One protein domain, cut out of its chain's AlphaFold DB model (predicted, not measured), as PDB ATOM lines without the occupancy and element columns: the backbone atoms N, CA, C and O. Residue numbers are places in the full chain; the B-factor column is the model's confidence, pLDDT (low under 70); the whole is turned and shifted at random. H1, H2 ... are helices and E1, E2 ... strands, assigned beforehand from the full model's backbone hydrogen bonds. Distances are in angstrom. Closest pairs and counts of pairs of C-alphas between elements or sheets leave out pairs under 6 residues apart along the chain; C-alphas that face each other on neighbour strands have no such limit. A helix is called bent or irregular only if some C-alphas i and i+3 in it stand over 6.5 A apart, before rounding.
ATOM      1  N   LEU A  11     147.514 141.679 133.117       94.88
ATOM      2  CA  LEU A  11     146.181 141.827 132.515       94.88
ATOM      3  C   LEU A  11     145.144 140.948 133.230       94.88
ATOM      4  O   LEU A  11     144.042 141.397 133.544       94.88
ATOM      5  N   TRP A  12     145.507 139.691 133.478       95.31
ATOM      6  CA  TRP A  12     144.627 138.680 134.052       95.31
ATOM      7  C   TRP A  12     144.513 138.804 135.566       95.31
ATOM      8  O   TRP A  12     143.420 138.624 136.095       95.31
ATOM      9  N   THR A  13     145.590 139.186 136.252       95.56
ATOM     10  CA  THR A  13     145.549 139.574 137.667       95.56
ATOM     11  C   THR A  13     144.566 140.723 137.870       95.56
ATOM     12  O   THR A  13     143.633 140.592 138.655       95.56
ATOM     13  N   PHE A  14     144.685 141.799 137.083       94.62
ATOM     14  CA  PHE A  14     143.763 142.932 137.167       94.62
ATOM     15  C   PHE A  14     142.317 142.531 136.857       94.62
ATOM     16  O   PHE A  14     141.389 142.965 137.541       94.62
ATOM     17  N   TYR A  15     142.115 141.661 135.861       95.75
ATOM     18  CA  TYR A  15     140.789 141.127 135.578       95.75
ATOM     19  C   TYR A  15     140.193 140.404 136.789       95.75
ATOM     20  O   TYR A  15     139.084 140.730 137.206       95.75
ATOM     21  N   ASN A  16     140.947 139.462 137.359       94.62
ATOM     22  CA  ASN A  16     140.500 138.615 138.460       94.62
ATOM     23  C   ASN A  16     140.241 139.398 139.748       94.62
ATOM     24  O   ASN A  16     139.278 139.103 140.446       94.62
ATOM     25  N   GLU A  17     141.076 140.388 140.048       94.94
ATOM     26  CA  GLU A  17     141.010 141.124 141.311       94.94
ATOM     27  C   GLU A  17     140.039 142.308 141.269       94.94
ATOM     28  O   GLU A  17     139.431 142.627 142.288       94.94
ATOM     29  N   ALA A  18     139.875 142.963 140.113       93.19
ATOM     30  CA  ALA A  18     139.159 144.239 140.033       93.19
ATOM     31  C   ALA A  18     138.042 144.291 138.983       93.19
ATOM     32  O   ALA A  18     137.117 145.090 139.131       93.19
ATOM     33  N   LEU A  19     138.099 143.482 137.917       95.06
ATOM     34  CA  LEU A  19     137.159 143.623 136.797       95.06
ATOM     35  C   LEU A  19     136.074 142.556 136.731       95.06
ATOM     36  O   LEU A  19     135.095 142.813 136.049       95.06
ATOM     37  N   GLN A  20     136.172 141.406 137.405       93.75
ATOM     38  CA  GLN A  20     135.172 140.330 137.257       93.75
ATOM     39  C   GLN A  20     133.722 140.792 137.501       93.75
ATOM     40  O   GLN A  20     132.808 140.349 136.807       93.75
ATOM     41  N   GLY A  21     133.505 141.716 138.445       94.19
ATOM     42  CA  GLY A  21     132.186 142.309 138.703       94.19
ATOM     43  C   GLY A  21     131.758 143.387 137.696       94.19
ATOM     44  O   GLY A  21     130.567 143.668 137.568       94.19
ATOM     45  N   LEU A  22     132.709 143.979 136.968       95.88
ATOM     46  CA  LEU A  22     132.516 145.108 136.046       95.88
ATOM     47  C   LEU A  22     132.561 144.701 134.572       95.88
ATOM     48  O   LEU A  22     132.073 145.429 133.711       95.88
ATOM     49  N   LEU A  23     133.179 143.566 134.272       96.25
ATOM     50  CA  LEU A  23     133.495 143.096 132.940       96.25
ATOM     51  C   LEU A  23     133.284 141.582 132.903       96.25
ATOM     52  O   LEU A  23     134.046 140.820 133.490       96.25
ATOM     53  N   VAL A  24     132.240 141.142 132.206       95.56
ATOM     54  CA  VAL A  24     131.822 139.736 132.178       95.56
ATOM     55  C   VAL A  24     132.208 139.123 130.843       95.56
ATOM     56  O   VAL A  24     132.022 139.736 129.789       95.56
ATOM     57  N   LYS A  25     132.720 137.891 130.867       94.88
ATOM     58  CA  LYS A  25     132.971 137.129 129.644       94.88
ATOM     59  C   LYS A  25     131.647 136.634 129.052       94.88
ATOM     60  O   LYS A  25     130.908 135.904 129.707       94.88
ATOM     61  N   GLN A  26     131.373 137.001 127.806       94.50
ATOM     62  CA  GLN A  26     130.249 136.530 127.001       94.50
ATOM     63  C   GLN A  26     130.789 135.928 125.702       94.50
ATOM     64  O   GLN A  26     131.274 136.631 124.815       94.50
ATOM     65  N   GLY A  27     130.752 134.596 125.604       91.75
ATOM     66  CA  GLY A  27     131.386 133.874 124.500       91.75
ATOM     67  C   GLY A  27     132.894 134.139 124.449       91.75
ATOM     68  O   GLY A  27     133.624 133.826 125.392       91.75
ATOM     69  N   THR A  28     133.362 134.721 123.345       88.25
ATOM     70  CA  THR A  28     134.775 135.064 123.110       88.25
ATOM     71  C   THR A  28     135.122 136.512 123.460       88.25
ATOM     72  O   THR A  28     136.258 136.933 123.253       88.25
ATOM     73  N   GLN A  29     134.167 137.286 123.977       94.56
ATOM     74  CA  GLN A  29     134.347 138.706 124.264       94.56
ATOM     75  C   GLN A  29     134.082 139.029 125.729       94.56
ATOM     76  O   GLN A  29     133.412 138.297 126.450       94.56
ATOM     77  N   TYR A  30     134.618 140.162 126.158       96.88
ATOM     78  CA  TYR A  30     134.397 140.749 127.466       96.88
ATOM     79  C   TYR A  30     133.512 141.978 127.313       96.88
ATOM     80  O   TYR A  30     133.829 142.874 126.529       96.88
ATOM     81  N   VAL A  31     132.413 142.033 128.057       96.62
ATOM     82  CA  VAL A  31     131.447 143.134 127.985       96.62
ATOM     83  C   VAL A  31     131.284 143.795 129.342       96.62
ATOM     84  O   VAL A  31     131.374 143.132 130.376       96.62
ATOM     85  N   ALA A  32     131.054 145.107 129.351       95.94
ATOM     86  CA  ALA A  32     130.791 145.827 130.591       95.94
ATOM     87  C   ALA A  32     129.509 145.303 131.256       95.94
ATOM     88  O   ALA A  32     128.515 145.058 130.574       95.94
ATOM     89  N   ASN A  33     129.533 145.160 132.581       94.62
ATOM     90  CA  ASN A  33     128.376 144.831 133.401       94.62
ATOM     91  C   ASN A  33     127.655 146.121 133.827       94.62
ATOM     92  O   ASN A  33     128.174 146.833 134.690       94.62
ATOM     93  N   PRO A  34     126.450 146.422 133.311       86.62
ATOM     94  CA  PRO A  34     125.715 147.620 133.718       86.62
ATOM     95  C   PRO A  34     125.331 147.619 135.205       86.62
ATOM     96  O   PRO A  34     125.149 148.680 135.789       86.62
ATOM     97  N   ALA A  35     125.236 146.441 135.829       89.38
ATOM     98  CA  ALA A  35     124.929 146.291 137.250       89.38
ATOM     99  C   ALA A  35     126.172 146.378 138.161       89.38
ATOM    100  O   ALA A  35     126.045 146.266 139.376       89.38
ATOM    101  N   GLY A  36     127.372 146.570 137.597       83.38
ATOM    102  CA  GLY A  36     128.639 146.566 138.339       83.38
ATOM    103  C   GLY A  36     128.905 147.817 139.187       83.38
ATOM    104  O   GLY A  36     129.917 147.880 139.875       83.38
ATOM    105  N   GLY A  37     128.038 148.833 139.131       85.12
ATOM    106  CA  GLY A  37     128.163 150.069 139.919       85.12
ATOM    107  C   GLY A  37     129.234 151.057 139.433       85.12
ATOM    108  O   GLY A  37     129.220 152.207 139.857       85.12
ATOM    109  N   ILE A  38     130.118 150.646 138.517       90.00
ATOM    110  CA  ILE A  38     131.117 151.494 137.850       90.00
ATOM    111  C   ILE A  38     130.933 151.374 136.336       90.00
ATOM    112  O   ILE A  38     130.894 150.265 135.797       90.00
ATOM    113  N   GLN A  39     130.857 152.506 135.629       91.38
ATOM    114  CA  GLN A  39     130.664 152.505 134.182       91.38
ATOM    115  C   GLN A  39     132.010 152.457 133.451       91.38
ATOM    116  O   GLN A  39     132.704 153.465 133.308       91.38
ATOM    117  N   LEU A  40     132.371 151.280 132.931       94.69
ATOM    118  CA  LEU A  40     133.553 151.130 132.079       94.69
ATOM    119  C   LEU A  40     133.385 151.888 130.755       94.69
ATOM    120  O   LEU A  40     132.324 151.856 130.126       94.69
ATOM    121  N   THR A  41     134.451 152.548 130.297       94.50
ATOM    122  CA  THR A  41     134.416 153.259 129.014       94.50
ATOM    123  C   THR A  41     134.462 152.270 127.840       94.50
ATOM    124  O   THR A  41     135.162 151.256 127.913       94.50
ATOM    125  N   PRO A  42     133.799 152.562 126.702       93.94
ATOM    126  CA  PRO A  42     133.895 151.715 125.510       93.94
ATOM    127  C   PRO A  42     135.336 151.515 125.023       93.94
ATOM    128  O   PRO A  42     135.693 150.433 124.564       93.94
ATOM    129  N   ALA A  43     136.186 152.538 125.172       93.69
ATOM    130  CA  ALA A  43     137.602 152.465 124.822       93.69
ATOM    131  C   ALA A  43     138.355 151.436 125.676       93.69
ATOM    132  O   ALA A  43     139.154 150.667 125.145       93.69
ATOM    133  N   PHE A  44     138.077 151.386 126.980       95.06
ATOM    134  CA  PHE A  44     138.679 150.404 127.875       95.06
ATOM    135  C   PHE A  44     138.200 148.982 127.578       95.06
ATOM    136  O   PHE A  44     139.020 148.072 127.483       95.06
ATOM    137  N   VAL A  45     136.896 148.792 127.354       95.56
ATOM    138  CA  VAL A  45     136.340 147.483 126.972       95.56
ATOM    139  C   VAL A  45     136.959 146.997 125.658       95.56
ATOM    140  O   VAL A  45     137.369 145.839 125.554       95.56
ATOM    141  N   ALA A  46     137.093 147.880 124.663       94.56
ATOM    142  CA  ALA A  46     137.750 147.559 123.402       94.56
ATOM    143  C   ALA A  46     139.223 147.176 123.611       94.56
ATOM    144  O   ALA A  46     139.651 146.138 123.105       94.56
ATOM    145  N   PHE A  47     139.983 147.958 124.384       95.31
ATOM    146  CA  PHE A  47     141.368 147.638 124.740       95.31
ATOM    147  C   PHE A  47     141.481 146.266 125.412       95.31
ATOM    148  O   PHE A  47     142.290 145.446 124.983       95.31
ATOM    149  N   PHE A  48     140.640 145.982 126.413       96.00
ATOM    150  CA  PHE A  48     140.685 144.715 127.139       96.00
ATOM    151  C   PHE A  48     140.442 143.529 126.202       96.00
ATOM    152  O   PHE A  48     141.182 142.551 126.244       96.00
ATOM    153  N   ASN A  49     139.466 143.631 125.294       96.31
ATOM    154  CA  ASN A  49     139.222 142.592 124.290       96.31
ATOM    155  C   ASN A  49     140.418 142.397 123.344       96.31
ATOM    156  O   ASN A  49     140.761 141.259 123.026       96.31
ATOM    157  N   HIS A  50     141.080 143.471 122.903       95.25
ATOM    158  CA  HIS A  50     142.288 143.355 122.075       95.25
ATOM    159  C   HIS A  50     143.435 142.691 122.847       95.25
ATOM    160  O   HIS A  50     144.081 141.781 122.324       95.25
ATOM    161  N   ALA A  51     143.650 143.088 124.102       95.38
ATOM    162  CA  ALA A  51     144.673 142.525 124.974       95.38
ATOM    163  C   ALA A  51     144.416 141.040 125.288       95.38
ATOM    164  O   ALA A  51     145.342 140.230 125.220       95.38
ATOM    165  N   ALA A  52     143.163 140.664 125.554       95.38
ATOM    166  CA  ALA A  52     142.753 139.279 125.769       95.38
ATOM    167  C   ALA A  52     142.979 138.423 124.512       95.38
ATOM    168  O   ALA A  52     143.598 137.367 124.597       95.38
ATOM    169  N   ARG A  53     142.591 138.911 123.324       95.06
ATOM    170  CA  ARG A  53     142.844 138.213 122.050       95.06
ATOM    171  C   ARG A  53     144.334 138.061 121.745       95.06
ATOM    172  O   ARG A  53     144.750 137.031 121.223       95.06
ATOM    173  N   PHE A  54     145.147 139.069 122.068       94.94
ATOM    174  CA  PHE A  54     146.603 138.983 121.934       94.94
ATOM    175  C   PHE A  54     147.191 137.938 122.890       94.94
ATOM    176  O   PHE A  54     148.008 137.116 122.480       94.94
ATOM    177  N   SER A  55     146.729 137.923 124.144       95.00
ATOM    178  CA  SER A  55     147.071 136.891 125.126       95.00
ATOM    179  C   SER A  55     146.715 135.491 124.619       95.00
ATOM    180  O   SER A  55     147.562 134.607 124.643       95.00
ATOM    181  N   GLU A  56     145.490 135.274 124.145       94.31
ATOM    182  CA  GLU A  56     145.038 133.969 123.646       94.31
ATOM    183  C   GLU A  56     145.844 133.505 122.421       94.31
ATOM    184  O   GLU A  56     146.201 132.332 122.329       94.31
ATOM    185  N   ALA A  57     146.195 134.425 121.515       94.19
ATOM    186  CA  ALA A  57     147.012 134.119 120.342       94.19
ATOM    187  C   ALA A  57     148.457 133.723 120.700       94.19
ATOM    188  O   ALA A  57     149.027 132.843 120.058       94.19
ATOM    189  N   LEU A  58     149.059 134.365 121.709       93.69
ATOM    190  CA  LEU A  58     150.414 134.028 122.156       93.69
ATOM    191  C   LEU A  58     150.457 132.804 123.068       93.69
ATOM    192  O   LEU A  58     151.484 132.137 123.110       93.69
ATOM    193  N   TYR A  59     149.386 132.516 123.801       94.38
ATOM    194  CA  TYR A  59     149.329 131.440 124.789       94.38
ATOM    195  C   TYR A  59     148.193 130.465 124.449       94.38
ATOM    196  O   TYR A  59     147.185 130.402 125.165       94.38
ATOM    197  N   PRO A  60     148.334 129.691 123.355       90.75
ATOM    198  CA  PRO A  60     147.284 128.791 122.895       90.75
ATOM    199  C   PRO A  60     146.929 127.777 123.986       90.75
ATOM    200  O   PRO A  60     147.808 127.190 124.619       90.75
ATOM    201  N   GLY A  61     145.630 127.590 124.228       88.62
ATOM    202  CA  GLY A  61     145.131 126.658 125.244       88.62
ATOM    203  C   GLY A  61     145.504 127.017 126.690       88.62
ATOM    204  O   GLY A  61     145.463 126.142 127.547       88.62
ATOM    205  N   GLY A  62     145.887 128.268 126.975       87.62
ATOM    206  CA  GLY A  62     146.277 128.685 128.327       87.62
ATOM    207  C   GLY A  62     147.702 128.280 128.713       87.62
ATOM    208  O   GLY A  62     148.005 128.161 129.899       87.62
ATOM    209  N   ALA A  63     148.574 128.046 127.726       91.25
ATOM    210  CA  ALA A  63     149.972 127.702 127.956       91.25
ATOM    211  C   ALA A  63     150.682 128.710 128.881       91.25
ATOM    212  O   ALA A  63     150.356 129.894 128.923       91.25
ATOM    213  N   THR A  64     151.707 128.249 129.600       89.69
ATOM    214  CA  THR A  64     152.533 129.110 130.468       89.69
ATOM    215  C   THR A  64     153.657 129.812 129.707       89.69
ATOM    216  O   THR A  64     154.165 130.838 130.157       89.69
ATOM    217  N   GLN A  65     154.033 129.284 128.541       91.19
ATOM    218  CA  GLN A  65     155.050 129.848 127.657       91.19
ATOM    219  C   GLN A  65     154.413 130.349 126.359       91.19
ATOM    220  O   GLN A  65     153.519 129.680 125.835       91.19
ATOM    221  N   PRO A  66     154.868 131.496 125.823       93.06
ATOM    222  CA  PRO A  66     154.321 132.020 124.588       93.06
ATOM    223  C   PRO A  66     154.802 131.195 123.390       93.06
ATOM    224  O   PRO A  66     155.995 130.897 123.264       93.06
TER     225      PRO A  66
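This is residues 11 to 66 of the 203 residues of the protein "IcmF_C domain-containing protein" of Acidobacteria bacterium (UniProt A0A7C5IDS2). One long helix, H2, makes the spine of this model; a small two-stranded hairpin, E1 and E2, packs by E2 along its first part, and the short helix H1 sits over the same spine, near it but loosely. A loop from 33 to 41 bulges out beyond one end of H2, and past its other end the tail, residues 59 to 65, sticks out. The printed part has 56 residues, with two named helices and two named strands in the order H1, E1, E2, H2; the sheet, E1 - E2, is antiparallel and the class is mixed, helices and strands. The whole is only just compact, close to loose, with a radius of gyration of the C-alphas of 11.8 A, and elongated, spanning 36 by 20 by 18 A.

Start at Leu 11, where H1, residues 11 to 19, begins. A tight link of 3 residues leads to E1, residues 23 to 26, and a tight link of 2 residues to E2, residues 29 to 32. E1 and E2 form a hairpin, antiparallel at 141 degrees between their directions; look for N 24 and O 31, 2.8 A apart, and N 29 and O 26, 3.1 A apart, both within hydrogen-bond range. A short link of 9 residues then brings you to H2, residues 42 to 58. The closest C-alphas of E2 and H2 are those of Tyr 30 and Asn 49, 6.1 A apart; those of E1 and H2 are Leu 23 and Val 45, 7.9 A apart. H1 and H2 are close but not clearly touching: their closest C-alphas, Leu 11 and Ala 51, are 7.7 A apart. They run opposite ways at a steep tilt of 41 degrees. H1 and E2 are apart. In H1 and H2 every O i to N i+4 pair is within hydrogen-bond range.

Find C-alpha 11 at (146.181, 141.827, 132.515); from there H1 runs 10.1 A to C-alpha 19. H1 is neither bent nor irregular, but only just: C-alphas 16 and 19 are 6.2 A apart. E1 covers 9.4 A from Leu 23 to Gln 26, and E2 10.2 A from Gln 29 to Ala 32. Look next at C-alpha 42 at (133.895, 151.715, 125.510); H2 runs 24.4 A from it to C-alpha 58 at (150.414, 134.028, 122.156).

The two C-alphas farthest apart are those of Gly 37 and Gln 65, 35.8 A. Residues 59 to 65 stand free. The printed part has no cut and no long link. Its mean pLDDT is 93.4, and no printed residue is under 70.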